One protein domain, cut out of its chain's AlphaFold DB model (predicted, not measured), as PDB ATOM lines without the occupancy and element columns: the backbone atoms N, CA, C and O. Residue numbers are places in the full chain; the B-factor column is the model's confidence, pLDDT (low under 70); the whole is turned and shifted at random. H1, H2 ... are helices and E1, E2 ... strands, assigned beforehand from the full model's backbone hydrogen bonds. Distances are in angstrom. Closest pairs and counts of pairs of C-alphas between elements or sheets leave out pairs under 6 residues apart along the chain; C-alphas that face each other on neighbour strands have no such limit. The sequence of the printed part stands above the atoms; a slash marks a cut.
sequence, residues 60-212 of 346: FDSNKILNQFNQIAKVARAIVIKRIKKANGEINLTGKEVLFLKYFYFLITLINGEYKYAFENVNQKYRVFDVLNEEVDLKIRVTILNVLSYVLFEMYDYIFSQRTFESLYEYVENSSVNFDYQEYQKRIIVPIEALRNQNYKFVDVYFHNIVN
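Overview. This is residues 60 to 212 of the 346 residues of an uncharacterized protein of Spiroplasma taiwanense CT-1 (UniProt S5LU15). Two antiparallel helices, H2 and H4, partly side by side, make the core; the long H1 crosses them on one side, and H7 with a small sheet of E2 and E3 covers the opposite side. H5 packs on H7 farther out, and residues 85 to 90, of which residue 90 belongs to E1, stick out at one end. The printed part has 153 residues with seven named helices and three named strands, in the order H1 E1 H2 E2 H3 H4 H5 E3 H6 H7; the sheet, E2 then E3, is parallel and the class is mostly helix. It is compact, with a radius of gyration of the C-alphas of 16.4 A and spans of 52 by 36 by 27 A.

Along the chain. H1, residues 62 to 84, begins at C-alpha 62 (21.169, 132.118, 119.104) and is 31.4 A long. E1, residues 90 to 94, pairs with no named strand. H2 is residues 95 to 111, 24.5 A, and E2 is residues 116 to 119. H3 is residues 128 to 132. H4, residues 138 to 160, spans 33.1 A from C-alpha 138 (24.067, 120.526, 131.604). H5 is residues 164 to 173, E3 residues 187 to 190, and H6 residues 194 to 197. H7, residues 202 to 212, 16.0 A, ends at C-alpha 212 (30.998, 152.086, 142.191).

Arrangement. H2 and H4 are the hub, touching three helices each. They touch at a shallow tilt of 18 degrees, opposite ways, with C-alphas 107 and 151 closest at 6.8 A. H1 touches H4 at a steep tilt of 47 degrees, closest C-alphas 72 and 156, 6.0 A, and touches H2 with residues 72 to 79 alone, closest C-alphas 76 and 101, 6.4 A. H7 touches H2, closest C-alphas 102 and 211, 6.6 A. H5 touches H7 about perpendicular, 79 degrees, closest C-alphas 172 and 205, 6.1 A. H3 touches H4, closest C-alphas 131 and 141, 4.6 A. H6 is close to H4 but not clearly touching, closest C-alphas 143 and 195, 6.8 A. E2, H3 to H5 and E3 form a strand-helix-strand unit, two parallel neighbour strands with helices between; N 118 and O 188 are 2.8 A apart, within hydrogen-bond range. H4 and E3 are near each other, with 6 pairs of C-alphas within 10 A. Every O i to N i+4 pair is within hydrogen-bond range in H1, H2 and H5; H4 has 17 of 19, H7 6 of 7, and H3 0 of 1 but 2 of 2 O i to N i+3 pairs; H6 is too short for an O i to N i+4 pair.

Size, cuts and confidence. The farthest C-alphas, of Asn 88 and Asn 121, are 52.7 A apart. The printed part has no cut. The link from H5 to E3, residues 174 to 186, is long. The mean pLDDT of the printed part is 81.9; residues 88 to 89, 121, 162 to 185 and 212 are under 70.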
ATOM      1  N   PHE A  60      17.658 128.439 123.652       92.06
ATOM      2  CA  PHE A  60      18.065 129.790 123.291       92.06
ATOM      3  C   PHE A  60      17.960 130.014 121.782       92.06
ATOM      4  O   PHE A  60      18.425 129.219 120.975       92.06
ATOM      5  N   ASP A  61      17.405 131.162 121.396       93.06
ATOM      6  CA  ASP A  61      17.468 131.638 120.016       93.06
ATOM      7  C   ASP A  61      18.814 132.348 119.797       93.06
ATOM      8  O   ASP A  61      18.969 133.536 120.109       93.06
ATOM      9  N   SER A  62      19.806 131.608 119.294       92.75
ATOM     10  CA  SER A  62      21.169 132.118 119.104       92.75
ATOM     11  C   SER A  62      21.236 133.288 118.118       92.75
ATOM     12  O   SER A  62      22.041 134.206 118.303       92.75
ATOM     13  N   ASN A  63      20.337 133.341 117.130       93.06
ATOM     14  CA  ASN A  63      20.247 134.458 116.190       93.06
ATOM     15  C   ASN A  63      19.711 135.718 116.871       93.06
ATOM     16  O   ASN A  63      20.238 136.814 116.662       93.06
ATOM     17  N   LYS A  64      18.683 135.588 117.715       94.00
ATOM     18  CA  LYS A  64      18.173 136.709 118.513       94.00
ATOM     19  C   LYS A  64      19.229 137.229 119.489       94.00
ATOM     20  O   LYS A  64      19.414 138.443 119.571       94.00
ATOM     21  N   ILE A  65      19.948 136.334 120.168       95.00
ATOM     22  CA  ILE A  65      21.063 136.678 121.063       95.00
ATOM     23  C   ILE A  65      22.166 137.427 120.306       95.00
ATOM     24  O   ILE A  65      22.602 138.498 120.735       95.00
ATOM     25  N   LEU A  66      22.573 136.917 119.140       93.56
ATOM     26  CA  LEU A  66      23.566 137.571 118.293       93.56
ATOM     27  C   LEU A  66      23.109 138.968 117.853       93.56
ATOM     28  O   LEU A  66      23.885 139.921 117.904       93.56
ATOM     29  N   ASN A  67      21.841 139.116 117.464       93.81
ATOM     30  CA  ASN A  67      21.278 140.408 117.076       93.81
ATOM     31  C   ASN A  67      21.294 141.418 118.233       93.81
ATOM     32  O   ASN A  67      21.679 142.568 118.024       93.81
ATOM     33  N   GLN A  68      20.930 140.997 119.449       94.44
ATOM     34  CA  GLN A  68      21.015 141.843 120.644       94.44
ATOM     35  C   GLN A  68      22.457 142.285 120.906       94.44
ATOM     36  O   GLN A  68      22.718 143.481 121.054       94.44
ATOM     37  N   PHE A  69      23.401 141.340 120.878       95.19
ATOM     38  CA  PHE A  69      24.819 141.631 121.071       95.19
ATOM     39  C   PHE A  69      25.361 142.613 120.024       95.19
ATOM     40  O   PHE A  69      26.058 143.565 120.369       95.19
ATOM     41  N   ASN A  70      24.981 142.454 118.755       93.50
ATOM     42  CA  ASN A  70      25.390 143.361 117.684       93.50
ATOM     43  C   ASN A  70      24.841 144.784 117.873       93.50
ATOM     44  O   ASN A  70      25.561 145.751 117.621       93.50
ATOM     45  N   GLN A  71      23.599 144.952 118.347       93.81
ATOM     46  CA  GLN A  71      23.047 146.285 118.639       93.81
ATOM     47  C   GLN A  71      23.760 146.952 119.817       93.81
ATOM     48  O   GLN A  71      24.141 148.121 119.729       93.81
ATOM     49  N   ILE A  72      24.005 146.196 120.888       94.56
ATOM     50  CA  ILE A  72      24.799 146.639 122.038       94.56
ATOM     51  C   ILE A  72      26.176 147.125 121.581       94.56
ATOM     52  O   ILE A  72      26.596 148.249 121.877       94.56
ATOM     53  N   ALA A  73      26.856 146.292 120.800       92.94
ATOM     54  CA  ALA A  73      28.169 146.587 120.274       92.94
ATOM     55  C   ALA A  73      28.147 147.842 119.378       92.94
ATOM     56  O   ALA A  73      28.976 148.741 119.521       92.94
ATOM     57  N   LYS A  74      27.151 147.976 118.502       92.62
ATOM     58  CA  LYS A  74      26.993 149.155 117.643       92.62
ATOM     59  C   LYS A  74      26.924 150.460 118.444       92.62
ATOM     60  O   LYS A  74      27.560 151.440 118.050       92.62
ATOM     61  N   VAL A  75      26.202 150.477 119.565       92.62
ATOM     62  CA  VAL A  75      26.119 151.653 120.447       92.62
ATOM     63  C   VAL A  75      27.473 151.942 121.103       92.62
ATOM     64  O   VAL A  75      27.954 153.072 121.007       92.62
ATOM     65  N   ALA A  76      28.138 150.934 121.679       92.94
ATOM     66  CA  ALA A  76      29.471 151.106 122.272       92.94
ATOM     67  C   ALA A  76      30.476 151.660 121.248       92.94
ATOM     68  O   ALA A  76      31.185 152.631 121.517       92.94
ATOM     69  N   ARG A  77      30.484 151.103 120.031       90.62
ATOM     70  CA  ARG A  77      31.339 151.553 118.925       90.62
ATOM     71  C   ARG A  77      31.066 153.007 118.557       90.62
ATOM     72  O   ARG A  77      32.007 153.759 118.311       90.62
ATOM     73  N   ALA A  78      29.799 153.416 118.512       91.31
ATOM     74  CA  ALA A  78      29.430 154.795 118.207       91.31
ATOM     75  C   ALA A  78      29.984 155.776 119.252       91.31
ATOM     76  O   ALA A  78      30.511 156.824 118.871       91.31
ATOM     77  N   ILE A  79      29.935 155.420 120.542       91.00
ATOM     78  CA  ILE A  79      30.530 156.220 121.624       91.00
ATOM     79  C   ILE A  79      32.050 156.309 121.433       91.00
ATOM     80  O   ILE A  79      32.589 157.415 121.370       91.00
ATOM     81  N   VAL A  80      32.734 155.174 121.244       89.06
ATOM     82  CA  VAL A  80      34.194 155.124 121.028       89.06
ATOM     83  C   VAL A  80      34.612 155.996 119.839       89.06
ATOM     84  O   VAL A  80      35.509 156.829 119.952       89.06
ATOM     85  N   ILE A  81      33.942 155.865 118.694       87.50
ATOM     86  CA  ILE A  81      34.284 156.631 117.487       87.50
ATOM     87  C   ILE A  81      34.014 158.124 117.671       87.50
ATOM     88  O   ILE A  81      34.816 158.952 117.246       87.50
ATOM     89  N   LYS A  82      32.871 158.484 118.259       88.25
ATOM     90  CA  LYS A  82      32.448 159.883 118.362       88.25
ATOM     91  C   LYS A  82      33.224 160.649 119.432       88.25
ATOM     92  O   LYS A  82      33.464 161.837 119.241       88.25
ATOM     93  N   ARG A  83      33.557 159.994 120.548       86.81
ATOM     94  CA  ARG A  83      34.079 160.646 121.757       86.81
ATOM     95  C   ARG A  83      35.567 160.430 121.965       86.81
ATOM     96  O   ARG A  83      36.251 161.376 122.320       86.81
ATOM     97  N   ILE A  84      36.048 159.211 121.731       82.94
ATOM     98  CA  ILE A  84      37.431 158.824 122.032       82.94
ATOM     99  C   ILE A  84      38.320 159.147 120.832       82.94
ATOM    100  O   ILE A  84      39.202 159.987 120.916       82.94
ATOM    101  N   LYS A  85      38.016 158.580 119.658       79.31
ATOM    102  CA  LYS A  85      38.871 158.715 118.460       79.31
ATOM    103  C   LYS A  85      38.967 160.129 117.878       79.31
ATOM    104  O   LYS A  85      39.820 160.375 117.034       79.31
ATOM    105  N   LYS A  86      38.048 161.019 118.251       75.25
ATOM    106  CA  LYS A  86      38.007 162.419 117.801       75.25
ATOM    107  C   LYS A  86      38.457 163.401 118.885       75.25
ATOM    108  O   LYS A  86      38.326 164.607 118.681       75.25
ATOM    109  N   ALA A  87      38.906 162.907 120.038       72.31
ATOM    110  CA  ALA A  87      39.368 163.759 121.118       72.31
ATOM    111  C   ALA A  87      40.690 164.437 120.740       72.31
ATOM    112  O   ALA A  87      41.613 163.786 120.265       72.31
ATOM    113  N   ASN A  88      40.774 165.741 121.001       68.75
ATOM    114  CA  ASN A  88      42.015 166.508 120.943       68.75
ATOM    115  C   ASN A  88      42.417 166.847 122.385       68.75
ATOM    116  O   ASN A  88      42.073 167.912 122.892       68.75
ATOM    117  N   GLY A  89      43.076 165.908 123.065       69.62
ATOM    118  CA  GLY A  89      43.576 166.065 124.438       69.62
ATOM    119  C   GLY A  89      42.616 165.605 125.545       69.62
ATOM    120  O   GLY A  89      43.050 164.908 126.459       69.62
ATOM    121  N   GLU A  90      41.320 165.925 125.456       83.12
ATOM    122  CA  GLU A  90      40.313 165.509 126.449       83.12
ATOM    123  C   GLU A  90      39.145 164.737 125.812       83.12
ATOM    124  O   GLU A  90      38.589 165.128 124.780       83.12
ATOM    125  N   ILE A  91      38.738 163.644 126.461       87.00
ATOM    126  CA  ILE A  91      37.581 162.826 126.090       87.00
ATOM    127  C   ILE A  91      36.392 163.260 126.934       87.00
ATOM    128  O   ILE A  91      36.422 163.160 128.155       87.00
ATOM    129  N   ASN A  92      35.318 163.696 126.280       86.44
ATOM    130  CA  ASN A  92      34.110 164.160 126.955       86.44
ATOM    131  C   ASN A  92      32.974 163.151 126.787       86.44
ATOM    132  O   ASN A  92      32.514 162.927 125.662       86.44
ATOM    133  N   LEU A  93      32.512 162.578 127.898       85.19
ATOM    134  CA  LEU A  93      31.406 161.621 127.953       85.19
ATOM    135  C   LEU A  93      30.267 162.150 128.822       85.19
ATOM    136  O   LEU A  93      30.502 162.842 129.810       85.19
ATOM    137  N   THR A  94      29.030 161.799 128.488       82.25
ATOM    138  CA  THR A  94      27.898 161.981 129.413       82.25
ATOM    139  C   THR A  94      27.861 160.865 130.460       82.25
ATOM    140  O   THR A  94      28.398 159.781 130.226       82.25
ATOM    141  N   GLY A  95      27.167 161.073 131.583       76.44
ATOM    142  CA  GLY A  95      26.952 160.019 132.587       76.44
ATOM    143  C   GLY A  95      26.330 158.746 131.998       76.44
ATOM    144  O   GLY A  95      26.780 157.636 132.286       76.44
ATOM    145  N   LYS A  96      25.378 158.899 131.066       79.31
ATOM    146  CA  LYS A  96      24.798 157.776 130.307       79.31
ATOM    147  C   LYS A  96      25.846 157.028 129.467       79.31
ATOM    148  O   LYS A  96      25.841 155.800 129.434       79.31
ATOM    149  N   GLU A  97      26.737 157.747 128.782       86.44
ATOM    150  CA  GLU A  97      27.808 157.139 127.976       86.44
ATOM    151  C   GLU A  97      28.830 156.406 128.864       86.44
ATOM    152  O   GLU A  97      29.246 155.298 128.521       86.44
ATOM    153  N   VAL A  98      29.182 156.975 130.024       84.62
ATOM    154  CA  VAL A  98      30.058 156.331 131.016       84.62
ATOM    155  C   VAL A  98      29.441 155.023 131.510       84.62
ATOM    156  O   VAL A  98      30.089 153.977 131.441       84.62
ATOM    157  N   LEU A  99      28.179 155.046 131.949       82.12
ATOM    158  CA  LEU A  99      27.489 153.842 132.419       82.12
ATOM    159  C   LEU A  99      27.382 152.775 131.335       82.12
ATOM    160  O   LEU A  99      27.673 151.608 131.599       82.12
ATOM    161  N   PHE A 100      27.006 153.175 130.117       87.94
ATOM    162  CA  PHE A 100      26.900 152.250 128.996       87.94
ATOM    163  C   PHE A 100      28.226 151.529 128.752       87.94
ATOM    164  O   PHE A 100      28.250 150.309 128.610       87.94
ATOM    165  N   LEU A 101      29.344 152.264 128.738       90.38
ATOM    166  CA  LEU A 101      30.668 151.675 128.549       90.38
ATOM    167  C   LEU A 101      31.084 150.778 129.723       90.38
ATOM    168  O   LEU A 101      31.711 149.748 129.482       90.38
ATOM    169  N   LYS A 102      30.721 151.116 130.971       88.12
ATOM    170  CA  LYS A 102      31.014 150.266 132.140       88.12
ATOM    171  C   LYS A 102      30.248 148.944 132.047       88.12
ATOM    172  O   LYS A 102      30.820 147.884 132.299       88.12
ATOM    173  N   TYR A 103      28.984 148.986 131.623       88.75
ATOM    174  CA  TYR A 103      28.182 147.773 131.454       88.75
ATOM    175  C   TYR A 103      28.631 146.947 130.249       88.75
ATOM    176  O   TYR A 103      28.737 145.725 130.339       88.75
ATOM    177  N   PHE A 104      29.011 147.617 129.158       92.25
ATOM    178  CA  PHE A 104      29.620 146.959 128.009       92.25
ATOM    179  C   PHE A 104      30.900 146.230 128.407       92.25
ATOM    180  O   PHE A 104      31.060 145.057 128.086       92.25
ATOM    181  N   TYR A 105      31.786 146.886 129.158       91.62
ATOM    182  CA  TYR A 105      32.978 146.239 129.691       91.62
ATOM    183  C   TYR A 105      32.625 145.018 130.544       91.62
ATOM    184  O   TYR A 105      33.259 143.976 130.378       91.62
ATOM    185  N   PHE A 106      31.627 145.110 131.431       90.56
ATOM    186  CA  PHE A 106      31.216 143.970 132.249       90.56
ATOM    187  C   PHE A 106      30.793 142.788 131.373       90.56
ATOM    188  O   PHE A 106      31.323 141.690 131.540       90.56
ATOM    189  N   LEU A 107      29.938 143.028 130.374       93.75
ATOM    190  CA  LEU A 107      29.532 142.020 129.395       93.75
ATOM    191  C   LEU A 107      30.739 141.388 128.685       93.75
ATOM    192  O   LEU A 107      30.857 140.163 128.646       93.75
ATOM    193  N   ILE A 108      31.665 142.201 128.166       92.81
ATOM    194  CA  ILE A 108      32.886 141.700 127.517       92.81
ATOM    195  C   ILE A 108      33.729 140.883 128.503       92.81
ATOM    196  O   ILE A 108      34.244 139.837 128.132       92.81
ATOM    197  N   THR A 109      33.814 141.292 129.768       90.06
ATOM    198  CA  THR A 109      34.561 140.584 130.820       90.06
ATOM    199  C   THR A 109      33.959 139.209 131.134       90.06
ATOM    200  O   THR A 109      34.703 138.249 131.362       90.06
ATOM    201  N   LEU A 110      32.625 139.083 131.103       92.44
ATOM    202  CA  LEU A 110      31.932 137.796 131.218       92.44
ATOM    203  C   LEU A 110      32.259 136.884 130.034       92.44
ATOM    204  O   LEU A 110      32.673 135.747 130.247       92.44
ATOM    205  N   ILE A 111      32.127 137.392 128.803       92.94
ATOM    206  CA  ILE A 111      32.386 136.632 127.567       92.94
ATOM    207  C   ILE A 111      33.875 136.255 127.449       92.94
ATOM    208  O   ILE A 111      34.210 135.174 126.975       92.94
ATOM    209  N   ASN A 112      34.771 137.106 127.952       88.88
ATOM    210  CA  ASN A 112      36.209 136.846 128.052       88.88
ATOM    211  C   ASN A 112      36.554 135.793 129.127       88.88
ATOM    212  O   ASN A 112      37.708 135.386 129.261       88.88
ATOM    213  N   GLY A 113      35.560 135.340 129.900       88.62
ATOM    214  CA  GLY A 113      35.676 134.304 130.925       88.62
ATOM    215  C   GLY A 113      36.568 134.683 132.098       88.62
ATOM    216  O   GLY A 113      37.143 133.803 132.744       88.62
ATOM    217  N   GLU A 114      36.693 135.981 132.379       86.75
ATOM    218  CA  GLU A 114      37.454 136.452 133.533       86.75
ATOM    219  C   GLU A 114      36.699 136.240 134.843       86.75
ATOM    220  O   GLU A 114      37.331 136.008 135.876       86.75
ATOM    221  N   TYR A 115      35.361 136.275 134.798       87.94
ATOM    222  CA  TYR A 115      34.533 135.915 135.941       87.94
ATOM    223  C   TYR A 115      34.415 134.396 136.089       87.94
ATOM    224  O   TYR A 115      34.068 133.676 135.149       87.94
ATOM    225  N   LYS A 116      34.681 133.913 137.305       90.62
ATOM    226  CA  LYS A 116      34.499 132.513 137.698       90.62
ATOM    227  C   LYS A 116      33.147 132.321 138.380       90.62
ATOM    228  O   LYS A 116      32.900 132.910 139.428       90.62
ATOM    229  N   TYR A 117      32.311 131.451 137.839       91.12
ATOM    230  CA  TYR A 117      31.038 131.035 138.413       91.12
ATOM    231  C   TYR A 117      31.279 129.986 139.494       91.12
ATOM    232  O   TYR A 117      31.923 128.964 139.255       91.12
ATOM    233  N   ALA A 118      30.776 130.236 140.695       89.56
ATOM    234  CA  ALA A 118      30.774 129.277 141.783       89.56
ATOM    235  C   ALA A 118      29.338 129.011 142.209       89.56
ATOM    236  O   ALA A 118      28.611 129.940 142.556       89.56
ATOM    237  N   PHE A 119      28.960 127.743 142.201       86.81
ATOM    238  CA  PHE A 119      27.628 127.307 142.579       86.81
ATOM    239  C   PHE A 119      27.666 126.860 144.033       86.81
ATOM    240  O   PHE A 119      28.572 126.136 144.449       86.81
ATOM    241  N   GLU A 120      26.697 127.311 144.817       74.12
ATOM    242  CA  GLU A 120      26.521 126.838 146.186       74.12
ATOM    243  C   GLU A 120      26.407 125.300 146.201       74.12
ATOM    244  O   GLU A 120      25.677 124.710 145.404       74.12
ATOM    245  N   ASN A 121      27.164 124.652 147.094       69.62
ATOM    246  CA  ASN A 121      27.349 123.192 147.195       69.62
ATOM    247  C   ASN A 121      28.186 122.519 146.090       69.62
ATOM    248  O   ASN A 121      28.270 121.293 146.060       69.62
ATOM    249  N   VAL A 122      28.851 123.286 145.222       80.50
ATOM    250  CA  VAL A 122      29.824 122.763 144.252       80.50
ATOM    251  C   VAL A 122      31.201 123.354 144.553       80.50
ATOM    252  O   VAL A 122      31.397 124.565 144.509       80.50
ATOM    253  N   ASN A 123      32.184 122.498 144.846       80.69
ATOM    254  CA  ASN A 123      33.553 122.947 145.152       80.69
ATOM    255  C   ASN A 123      34.313 123.457 143.914       80.69
ATOM    256  O   ASN A 123      35.311 124.169 144.039       80.69
ATOM    257  N   GLN A 124      33.844 123.104 142.720       89.06
ATOM    258  CA  GLN A 124      34.434 123.517 141.454       89.06
ATOM    259  C   GLN A 124      33.942 124.905 141.022       89.06
ATOM    260  O   GLN A 124      32.795 125.291 141.250       89.06
ATOM    261  N   LYS A 125      34.841 125.655 140.380       90.88
ATOM    262  CA  LYS A 125      34.544 126.937 139.740       90.88
ATOM    263  C   LYS A 125      34.537 126.750 138.230       90.88
ATOM    264  O   LYS A 125      35.395 126.043 137.709       90.88
ATOM    265  N   TYR A 126      33.629 127.446 137.568       93.19
ATOM    266  CA  TYR A 126      33.425 127.380 136.128       93.19
ATOM    267  C   TYR A 126      33.640 128.750 135.492       93.19
ATOM    268  O   TYR A 126      33.631 129.775 136.170       93.19
ATOM    269  N   ARG A 127      33.829 128.790 134.185       91.88
ATOM    270  CA  ARG A 127      33.925 129.987 133.349       91.88
ATOM    271  C   ARG A 127      32.916 129.886 132.219       91.88
ATOM    272  O   ARG A 127      32.398 128.813 131.936       91.88
ATOM    273  N   VAL A 128      32.705 130.996 131.516       93.12
ATOM    274  CA  VAL A 128      31.784 131.028 130.372       93.12
ATOM    275  C   VAL A 128      32.110 129.968 129.315       93.12
ATOM    276  O   VAL A 128      31.211 129.360 128.765       93.12
ATOM    277  N   PHE A 129      33.392 129.680 129.078       90.81
ATOM    278  CA  PHE A 129      33.830 128.707 128.073       90.81
ATOM    279  C   PHE A 129      33.499 127.259 128.435       90.81
ATOM    280  O   PHE A 129      33.421 126.416 127.546       90.81
ATOM    281  N   ASP A 130      33.298 126.967 129.722       93.38
ATOM    282  CA  ASP A 130      32.993 125.613 130.190       93.38
ATOM    283  C   ASP A 130      31.613 125.144 129.699       93.38
ATOM    284  O   ASP A 130      31.321 123.952 129.738       93.38
ATOM    285  N   VAL A 131      30.787 126.046 129.150       93.94
ATOM    286  CA  VAL A 131      29.544 125.682 128.446       93.94
ATOM    287  C   VAL A 131      29.797 124.846 127.188       93.94
ATOM    288  O   VAL A 131      28.919 124.098 126.767       93.94
ATOM    289  N   LEU A 132      30.997 124.944 126.608       92.31
ATOM    290  CA  LEU A 132      31.407 124.169 125.439       92.31
ATOM    291  C   LEU A 132      31.991 122.800 125.821       92.31
ATOM    292  O   LEU A 132      32.225 121.981 124.940       92.31
ATOM    293  N   ASN A 133      32.236 122.543 127.111       92.56
ATOM    294  CA  ASN A 133      32.723 121.251 127.579       92.56
ATOM    295  C   ASN A 133      31.540 120.325 127.902       92.56
ATOM    296  O   ASN A 133      30.788 120.567 128.847       92.56
ATOM    297  N   GLU A 134      31.392 119.245 127.138       90.44
ATOM    298  CA  GLU A 134      30.320 118.262 127.325       90.44
ATOM    299  C   GLU A 134      30.402 117.507 128.660       90.44
ATOM    300  O   GLU A 134      29.369 117.060 129.158       90.44
ATOM    301  N   GLU A 135      31.586 117.430 129.276       93.44
ATOM    302  CA  GLU A 135      31.792 116.814 130.594       93.44
ATOM    303  C   GLU A 135      31.179 117.637 131.737       93.44
ATOM    304  O   GLU A 135      30.958 117.124 132.836       93.44
ATOM    305  N   VAL A 136      30.901 118.924 131.505       92.88
ATOM    306  CA  VAL A 136      30.289 119.803 132.504       92.88
ATOM    307  C   VAL A 136      28.782 119.572 132.536       92.88
ATOM    308  O   VAL A 136      28.108 119.541 131.502       92.88
ATOM    309  N   ASP A 137      28.233 119.460 133.748       91.69
ATOM    310  CA  ASP A 137      26.806 119.239 133.979       91.69
ATOM    311  C   ASP A 137      25.938 120.242 133.192       91.69
ATOM    312  O   ASP A 137      26.156 121.459 133.230       91.69
ATOM    313  N   LEU A 138      24.934 119.727 132.473       91.44
ATOM    314  CA  LEU A 138      24.067 120.526 131.604       91.44
ATOM    315  C   LEU A 138      23.396 121.682 132.359       91.44
ATOM    316  O   LEU A 138      23.287 122.784 131.826       91.44
ATOM    317  N   LYS A 139      22.981 121.466 133.610       89.56
ATOM    318  CA  LYS A 139      22.343 122.494 134.438       89.56
ATOM    319  C   LYS A 139      23.308 123.634 134.742       89.56
ATOM    320  O   LYS A 139      22.895 124.794 134.726       89.56
ATOM    321  N   ILE A 140      24.584 123.329 134.980       91.25
ATOM    322  CA  ILE A 140      25.633 124.338 135.176       91.25
ATOM    323  C   ILE A 140      25.819 125.147 133.894       91.25
ATOM    324  O   ILE A 140      25.741 126.376 133.936       91.25
ATOM    325  N   ARG A 141      25.977 124.467 132.750       93.06
ATOM    326  CA  ARG A 141      26.156 125.121 131.445       93.06
ATOM    327  C   ARG A 141      24.985 126.044 131.097       93.06
ATOM    328  O   ARG A 141      25.193 127.221 130.812       93.06
ATOM    329  N   VAL A 142      23.754 125.548 131.226       92.50
ATOM    330  CA  VAL A 142      22.524 126.324 130.993       92.50
ATOM    331  C   VAL A 142      22.420 127.515 131.947       92.50
ATOM    332  O   VAL A 142      22.003 128.592 131.536       92.50
ATOM    333  N   THR A 143      22.836 127.371 133.208       91.25
ATOM    334  CA  THR A 143      22.787 128.486 134.167       91.25
ATOM    335  C   THR A 143      23.780 129.590 133.817       91.25
ATOM    336  O   THR A 143      23.434 130.767 133.906       91.25
ATOM    337  N   ILE A 144      24.992 129.236 133.383       94.19
ATOM    338  CA  ILE A 144      25.983 130.209 132.899       94.19
ATOM    339  C   ILE A 144      25.422 130.980 131.695       94.19
ATOM    340  O   ILE A 144      25.489 132.210 131.673       94.19
ATOM    341  N   LEU A 145      24.814 130.275 130.735       95.19
ATOM    342  CA  LEU A 145      24.178 130.895 129.568       95.19
ATOM    343  C   LEU A 145      22.983 131.773 129.941       95.19
ATOM    344  O   LEU A 145      22.832 132.852 129.378       95.19
ATOM    345  N   ASN A 146      22.175 131.374 130.924       94.00
ATOM    346  CA  ASN A 146      21.076 132.202 131.415       94.00
ATOM    347  C   ASN A 146      21.570 133.497 132.071       94.00
ATOM    348  O   ASN A 146      20.997 134.554 131.825       94.00
ATOM    349  N   VAL A 147      22.649 133.442 132.862       92.88
ATOM    350  CA  VAL A 147      23.274 134.651 133.420       92.88
ATOM    351  C   VAL A 147      23.769 135.567 132.300       92.88
ATOM    352  O   VAL A 147      23.508 136.766 132.328       92.88
ATOM    353  N   LEU A 148      24.446 135.018 131.288       95.12
ATOM    354  CA  LEU A 148      24.923 135.808 130.152       95.12
ATOM    355  C   LEU A 148      23.764 136.400 129.333       95.12
ATOM    356  O   LEU A 148      23.806 137.572 128.960       95.12
ATOM    357  N   SER A 149      22.706 135.619 129.102       94.50
ATOM    358  CA  SER A 149      21.485 136.065 128.427       94.50
ATOM    359  C   SER A 149      20.763 137.159 129.211       94.50
ATOM    360  O   SER A 149      20.210 138.067 128.596       94.50
ATOM    361  N   TYR A 150      20.763 137.091 130.544       92.44
ATOM    362  CA  TYR A 150      20.197 138.127 131.403       92.44
ATOM    363  C   TYR A 150      20.944 139.454 131.229       92.44
ATOM    364  O   TYR A 150      20.326 140.471 130.942       92.44
ATOM    365  N   VAL A 151      22.280 139.431 131.289       92.19
ATOM    366  CA  VAL A 151      23.115 140.633 131.102       92.19
ATOM    367  C   VAL A 151      22.917 141.237 129.712       92.19
ATOM    368  O   VAL A 151      22.792 142.452 129.571       92.19
ATOM    369  N   LEU A 152      22.857 140.397 128.673       93.62
ATOM    370  CA  LEU A 152      22.556 140.842 127.312       93.62
ATOM    371  C   LEU A 152      21.181 141.502 127.220       93.62
ATOM    372  O   LEU A 152      21.051 142.543 126.582       93.62
ATOM    373  N   PHE A 153      20.167 140.907 127.848       91.19
ATOM    374  CA  PHE A 153      18.820 141.458 127.866       91.19
ATOM    375  C   PHE A 153      18.780 142.823 128.557       91.19
ATOM    376  O   PHE A 153      18.308 143.776 127.948       91.19
ATOM    377  N   GLU A 154      19.318 142.938 129.772       87.50
ATOM    378  CA  GLU A 154      19.344 144.197 130.529       87.50
ATOM    379  C   GLU A 154      20.114 145.288 129.774       87.50
ATOM    380  O   GLU A 154      19.676 146.436 129.684       87.50
ATOM    381  N   MET A 155      21.244 144.934 129.154       88.94
ATOM    382  CA  MET A 155      22.038 145.894 128.392       88.94
ATOM    383  C   MET A 155      21.338 146.325 127.102       88.94
ATOM    384  O   MET A 155      21.424 147.490 126.709       88.94
ATOM    385  N   TYR A 156      20.650 145.397 126.438       90.62
ATOM    386  CA  TYR A 156      19.838 145.698 125.267       90.62
ATOM    387  C   TYR A 156      18.638 146.576 125.640       90.62
ATOM    388  O   TYR A 156      18.381 147.559 124.950       90.62
ATOM    389  N   ASP A 157      17.944 146.279 126.741       86.44
ATOM    390  CA  ASP A 157      16.825 147.085 127.237       86.44
ATOM    391  C   ASP A 157      17.276 148.505 127.600       86.44
ATOM    392  O   ASP A 157      16.631 149.471 127.198       86.44
ATOM    393  N   TYR A 158      18.448 148.657 128.227       81.44
ATOM    394  CA  TYR A 158      19.040 149.958 128.564       81.44
ATOM    395  C   TYR A 158      19.253 150.886 127.351       81.44
ATOM    396  O   TYR A 158      19.278 152.114 127.485       81.44
ATOM    397  N   ILE A 159      19.392 150.338 126.138       82.38
ATOM    398  CA  ILE A 159      19.453 151.154 124.914       82.38
ATOM    399  C   ILE A 159      18.140 151.929 124.723       82.38
ATOM    400  O   ILE A 159      18.164 153.083 124.285       82.38
ATOM    401  N   PHE A 160      17.011 151.314 125.074       79.75
ATOM    402  CA  PHE A 160      15.662 151.817 124.821       79.75
ATOM    403  C   PHE A 160      14.965 152.364 126.074       79.75
ATOM    404  O   PHE A 160      14.020 153.141 125.940       79.75
ATOM    405  N   SER A 161      15.425 152.007 127.278       70.38
ATOM    406  CA  SER A 161      14.810 152.374 128.556       70.38
ATOM    407  C   SER A 161      15.714 153.269 129.424       70.38
ATOM    408  O   SER A 161      16.921 153.378 129.218       70.38
ATOM    409  N   GLN A 162      15.117 153.989 130.384       60.12
ATOM    410  CA  GLN A 162      15.828 154.870 131.334       60.12
ATOM    411  C   GLN A 162      16.016 154.233 132.730       60.12
ATOM    412  O   GLN A 162      16.545 154.873 133.631       60.12
ATOM    413  N   ARG A 163      15.563 152.990 132.941       54.31
ATOM    414  CA  ARG A 163      15.158 152.470 134.266       54.31
ATOM    415  C   ARG A 163      16.276 151.946 135.178       54.31
ATOM    416  O   ARG A 163      16.040 151.721 136.364       54.31
ATOM    417  N   THR A 164      17.464 151.695 134.646       56.62
ATOM    418  CA  THR A 164      18.385 150.727 135.269       56.62
ATOM    419  C   THR A 164      19.193 151.288 136.441       56.62
ATOM    420  O   THR A 164      19.655 150.513 137.261       56.62
ATOM    421  N   PHE A 165      19.365 152.606 136.586       50.41
ATOM    422  CA  PHE A 165      20.247 153.135 137.642       50.41
ATOM    423  C   PHE A 165      19.564 153.260 139.016       50.41
ATOM    424  O   PHE A 165      20.102 152.790 140.017       50.41
ATOM    425  N   GLU A 166      18.362 153.839 139.067       46.84
ATOM    426  CA  GLU A 166      17.615 154.042 140.321       46.84
ATOM    427  C   GLU A 166      17.214 152.705 140.959       46.84
ATOM    428  O   GLU A 166      17.380 152.497 142.160       46.84
ATOM    429  N   SER A 167      16.788 151.752 140.126       56.56
ATOM    430  CA  SER A 167      16.393 150.415 140.571       56.56
ATOM    431  C   SER A 167      17.564 149.587 141.109       56.56
ATOM    432  O   SER A 167      17.379 148.814 142.046       56.56
ATOM    433  N   LEU A 168      18.769 149.760 140.562       58.91
ATOM    434  CA  LEU A 168      19.957 148.984 140.929       58.91
ATOM    435  C   LEU A 168      20.568 149.462 142.251       58.91
ATOM    436  O   LEU A 168      21.017 148.642 143.046       58.91
ATOM    437  N   TYR A 169      20.537 150.769 142.530       55.28
ATOM    438  CA  TYR A 169      20.942 151.306 143.832       55.28
ATOM    439  C   TYR A 169      20.006 150.834 144.956       55.28
ATOM    440  O   TYR A 169      20.469 150.271 145.948       55.28
ATOM    441  N   GLU A 170      18.688 150.995 144.778       56.81
ATOM    442  CA  GLU A 170      17.696 150.562 145.771       56.81
ATOM    443  C   GLU A 170      17.691 149.043 145.969       56.81
ATOM    444  O   GLU A 170      17.546 148.564 147.094       56.81
ATOM    445  N   TYR A 171      17.868 148.264 144.899       62.69
ATOM    446  CA  TYR A 171      17.947 146.809 144.991       62.69
ATOM    447  C   TYR A 171      19.167 146.354 145.797       62.69
ATOM    448  O   TYR A 171      19.041 145.473 146.647       62.69
ATOM    449  N   VAL A 172      20.333 146.964 145.566       60.41
ATOM    450  CA  VAL A 172      21.583 146.583 146.234       60.41
ATOM    451  C   VAL A 172      21.560 146.947 147.716       60.41
ATOM    452  O   VAL A 172      21.838 146.075 148.536       60.41
ATOM    453  N   GLU A 173      21.157 148.169 148.080       59.12
ATOM    454  CA  GLU A 173      21.065 148.590 149.493       59.12
ATOM    455  C   GLU A 173      20.082 147.725 150.304       59.12
ATOM    456  O   GLU A 173      20.288 147.508 151.497       59.12
ATOM    457  N   ASN A 174      19.047 147.175 149.660       62.00
ATOM    458  CA  ASN A 174      18.059 146.307 150.307       62.00
ATOM    459  C   ASN A 174      18.380 144.803 150.217       62.00
ATOM    460  O   ASN A 174      17.636 143.990 150.774       62.00
ATOM    461  N   SER A 175      19.440 144.393 149.510       59.03
ATOM    462  CA  SER A 175      19.754 142.968 149.346       59.03
ATOM    463  C   SER A 175      20.561 142.416 150.528       59.03
ATOM    464  O   SER A 175      21.448 143.069 151.070       59.03
ATOM    465  N   SER A 176      20.286 141.168 150.914       55.53
ATOM    466  CA  SER A 176      20.991 140.441 151.983       55.53
ATOM    467  C   SER A 176      22.361 139.881 151.560       55.53
ATOM    468  O   SER A 176      22.968 139.095 152.291       55.53
ATOM    469  N   VAL A 177      22.851 140.242 150.371       56.56
ATOM    470  CA  VAL A 177      24.095 139.714 149.804       56.56
ATOM    471  C   VAL A 177      25.290 140.397 150.473       56.56
ATOM    472  O   VAL A 177      25.419 141.611 150.434       56.56
ATOM    473  N   ASN A 178      26.195 139.628 151.086       54.25
ATOM    474  CA  ASN A 178      27.400 140.189 151.703       54.25
ATOM    475  C   ASN A 178      28.409 140.645 150.622       54.25
ATOM    476  O   ASN A 178      28.911 139.825 149.844       54.25
ATOM    477  N   PHE A 179      28.682 141.954 150.578       54.81
ATOM    478  CA  PHE A 179      29.364 142.656 149.480       54.81
ATOM    479  C   PHE A 179      30.886 142.746 149.594       54.81
ATOM    480  O   PHE A 179      31.545 143.060 148.602       54.81
ATOM    481  N   ASP A 180      31.465 142.478 150.763       53.12
ATOM    482  CA  ASP A 180      32.810 142.972 151.091       53.12
ATOM    483  C   ASP A 180      33.954 142.375 150.235       53.12
ATOM    484  O   ASP A 180      35.069 142.897 150.256       53.12
ATOM    485  N   TYR A 181      33.708 141.323 149.435       49.84
ATOM    486  CA  TYR A 181      34.785 140.553 148.784       49.84
ATOM    487  C   TYR A 181      34.552 140.085 147.334       49.84
ATOM    488  O   TYR A 181      35.422 139.409 146.777       49.84
ATOM    489  N   GLN A 182      33.417 140.390 146.697       55.53
ATOM    490  CA  GLN A 182      33.034 139.706 145.444       55.53
ATOM    491  C   GLN A 182      33.735 140.248 144.183       55.53
ATOM    492  O   GLN A 182      34.136 139.466 143.318       55.53
ATOM    493  N   GLU A 183      33.967 141.561 144.104       56.81
ATOM    494  CA  GLU A 183      34.570 142.197 142.923       56.81
ATOM    495  C   GLU A 183      36.055 141.833 142.749       56.81
ATOM    496  O   GLU A 183      36.491 141.463 141.658       56.81
ATOM    497  N   TYR A 184      36.834 141.822 143.841       57.97
ATOM    498  CA  TYR A 184      38.282 141.541 143.811       57.97
ATOM    499  C   TYR A 184      38.636 140.164 143.270       57.97
ATOM    500  O   TYR A 184      39.719 139.956 142.726       57.97
ATOM    501  N   GLN A 185      37.729 139.206 143.438       65.69
ATOM    502  CA  GLN A 185      37.968 137.828 143.040       65.69
ATOM    503  C   GLN A 185      37.504 137.537 141.609       65.69
ATOM    504  O   GLN A 185      37.718 136.406 141.163       65.69
ATOM    505  N   LYS A 186      36.868 138.506 140.917       80.00
ATOM    506  CA  LYS A 186      36.116 138.293 139.666       80.00
ATOM    507  C   LYS A 186      35.353 136.966 139.745       80.00
ATOM    508  O   LYS A 186      35.598 136.021 138.995       80.00
ATOM    509  N   ARG A 187      34.494 136.835 140.757       84.00
ATOM    510  CA  ARG A 187      33.783 135.588 141.061       84.00
ATOM    511  C   ARG A 187      32.297 135.863 141.172       84.00
ATOM    512  O   ARG A 187      31.914 136.650 142.018       84.00
ATOM    513  N   ILE A 188      31.490 135.148 140.397       86.81
ATOM    514  CA  ILE A 188      30.031 135.172 140.492       86.81
ATOM    515  C   ILE A 188      29.592 133.990 141.349       86.81
ATOM    516  O   ILE A 188      29.737 132.833 140.954       86.81
ATOM    517  N   ILE A 189      29.088 134.275 142.542       86.25
ATOM    518  CA  ILE A 189      28.419 133.304 143.402       86.25
ATOM    519  C   ILE A 189      26.976 133.188 142.918       86.25
ATOM    520  O   ILE A 189      26.230 134.164 142.963       86.25
ATOM    521  N   VAL A 190      26.614 132.007 142.424       86.38
ATOM    522  CA  VAL A 190      25.273 131.700 141.923       86.38
ATOM    523  C   VAL A 190      24.477 131.034 143.052       86.38
ATOM    524  O   VAL A 190      24.820 129.903 143.425       86.38
ATOM    525  N   PRO A 191      23.433 131.693 143.595       82.19
ATOM    526  CA  PRO A 191      22.607 131.118 144.652       82.19
ATOM    527  C   PRO A 191      21.860 129.870 144.176       82.19
ATOM    528  O   PRO A 191      21.449 129.794 143.013       82.19
ATOM    529  N   ILE A 192      21.585 128.924 145.080       77.62
ATOM    530  CA  ILE A 192      20.785 127.722 144.754       77.62
ATOM    531  C   ILE A 192      19.421 128.104 144.164       77.62
ATOM    532  O   ILE A 192      18.908 127.425 143.275       77.62
ATOM    533  N   GLU A 193      18.823 129.192 144.644       75.00
ATOM    534  CA  GLU A 193      17.505 129.651 144.204       75.00
ATOM    535  C   GLU A 193      17.490 130.132 142.751       75.00
ATOM    536  O   GLU A 193      16.479 129.954 142.071       75.00
ATOM    537  N   ALA A 194      18.609 130.648 142.230       76.56
ATOM    538  CA  ALA A 194      18.719 131.036 140.822       76.56
ATOM    539  C   ALA A 194      18.531 129.825 139.895       76.56
ATOM    540  O   ALA A 194      17.893 129.931 138.849       76.56
ATOM    541  N   LEU A 195      18.988 128.644 140.332       70.81
ATOM    542  CA  LEU A 195      18.804 127.383 139.610       70.81
ATOM    543  C   LEU A 195      17.346 126.907 139.570       70.81
ATOM    544  O   LEU A 195      17.021 126.038 138.762       70.81
ATOM    545  N   ARG A 196      16.495 127.392 140.482       72.38
ATOM    546  CA  ARG A 196      15.088 126.971 140.608       72.38
ATOM    547  C   ARG A 196      14.136 127.995 140.005       72.38
ATOM    548  O   ARG A 196      13.244 127.631 139.252       72.38
ATOM    549  N   ASN A 197      14.355 129.263 140.330       80.69
ATOM    550  CA  ASN A 197      13.417 130.348 140.064       80.69
ATOM    551  C   ASN A 197      13.807 131.177 138.833       80.69
ATOM    552  O   ASN A 197      13.078 132.100 138.486       80.69
ATOM    553  N   GLN A 198      14.961 130.889 138.211       77.69
ATOM    554  CA  GLN A 198      15.505 131.636 137.068       77.69
ATOM    555  C   GLN A 198      15.593 133.152 137.325       77.69
ATOM    556  O   GLN A 198      15.460 133.971 136.417       77.69
ATOM    557  N   ASN A 199      15.809 133.534 138.585       81.38
ATOM    558  CA  ASN A 199      16.006 134.918 138.984       81.38
ATOM    559  C   ASN A 199      17.507 135.229 138.997       81.38
ATOM    560  O   ASN A 199      18.236 134.745 139.866       81.38
ATOM    561  N   TYR A 200      17.950 136.042 138.039       85.81
ATOM    562  CA  TYR A 200      19.356 136.403 137.847       85.81
ATOM    563  C   TYR A 200      19.691 137.831 138.293       85.81
ATOM    564  O   TYR A 200      20.804 138.287 138.061       85.81
ATOM    565  N   LYS A 201      18.790 138.510 139.019       81.38
ATOM    566  CA  LYS A 201      19.020 139.874 139.537       81.38
ATOM    567  C   LYS A 201      20.222 139.994 140.473       81.38
ATOM    568  O   LYS A 201      20.774 141.071 140.635       81.38
ATOM    569  N   PHE A 202      20.702 138.890 141.051       79.81
ATOM    570  CA  PHE A 202      21.956 138.900 141.813       79.81
ATOM    571  C   PHE A 202      23.156 139.364 140.962       79.81
ATOM    572  O   PHE A 202      24.160 139.797 141.517       79.81
ATOM    573  N   VAL A 203      23.059 139.306 139.628       84.56
ATOM    574  CA  VAL A 203      24.060 139.832 138.689       84.56
ATOM    575  C   VAL A 203      24.189 141.360 138.784       84.56
ATOM    576  O   VAL A 203      25.292 141.890 138.632       84.56
ATOM    577  N   ASP A 204      23.105 142.056 139.129       80.19
ATOM    578  CA  ASP A 204      23.060 143.515 139.277       80.19
ATOM    579  C   ASP A 204      24.007 144.006 140.376       80.19
ATOM    580  O   ASP A 204      24.606 145.073 140.257       80.19
ATOM    581  N   VAL A 205      24.226 143.187 141.410       76.44
ATOM    582  CA  VAL A 205      25.193 143.453 142.484       76.44
ATOM    583  C   VAL A 205      26.624 143.531 141.947       76.44
ATOM    584  O   VAL A 205      27.396 144.405 142.342       76.44
ATOM    585  N   TYR A 206      27.000 142.635 141.033       79.56
ATOM    586  CA  TYR A 206      28.340 142.640 140.440       79.56
ATOM    587  C   TYR A 206      28.524 143.868 139.562       79.56
ATOM    588  O   TYR A 206      29.547 144.542 139.653       79.56
ATOM    589  N   PHE A 207      27.506 144.219 138.776       79.00
ATOM    590  CA  PHE A 207      27.561 145.446 137.999       79.00
ATOM    591  C   PHE A 207      27.644 146.692 138.886       79.00
ATOM    592  O   PHE A 207      28.478 147.558 138.632       79.00
ATOM    593  N   HIS A 208      26.853 146.765 139.958       75.50
ATOM    594  CA  HIS A 208      26.926 147.853 140.932       75.50
ATOM    595  C   HIS A 208      28.341 148.014 141.495       75.50
ATOM    596  O   HIS A 208      28.853 149.129 141.577       75.50
ATOM    597  N   ASN A 209      29.001 146.903 141.831       72.94
ATOM    598  CA  ASN A 209      30.378 146.919 142.311       72.94
ATOM    599  C   ASN A 209      31.361 147.429 141.255       72.94
ATOM    600  O   ASN A 209      32.214 148.249 141.585       72.94
ATOM    601  N   ILE A 210      31.229 147.006 139.996       76.94
ATOM    602  CA  ILE A 210      32.038 147.548 138.895       76.94
ATOM    603  C   ILE A 210      31.810 149.052 138.775       76.94
ATOM    604  O   ILE A 210      32.767 149.816 138.698       76.94
ATOM    605  N   VAL A 211      30.556 149.507 138.787       75.19
ATOM    606  CA  VAL A 211      30.232 150.929 138.635       75.19
ATOM    607  C   VAL A 211      30.810 151.762 139.770       75.19
ATOM    608  O   VAL A 211      31.427 152.789 139.493       75.19
ATOM    609  N   ASN A 212      30.658 151.304 141.009       69.69
ATOM    610  CA  ASN A 212      30.998 152.086 142.191       69.69
ATOM    611  C   ASN A 212      32.460 151.985 142.614       69.69
ATOM    612  O   ASN A 212      32.980 152.948 143.169       69.69
TER     613      ASN A 212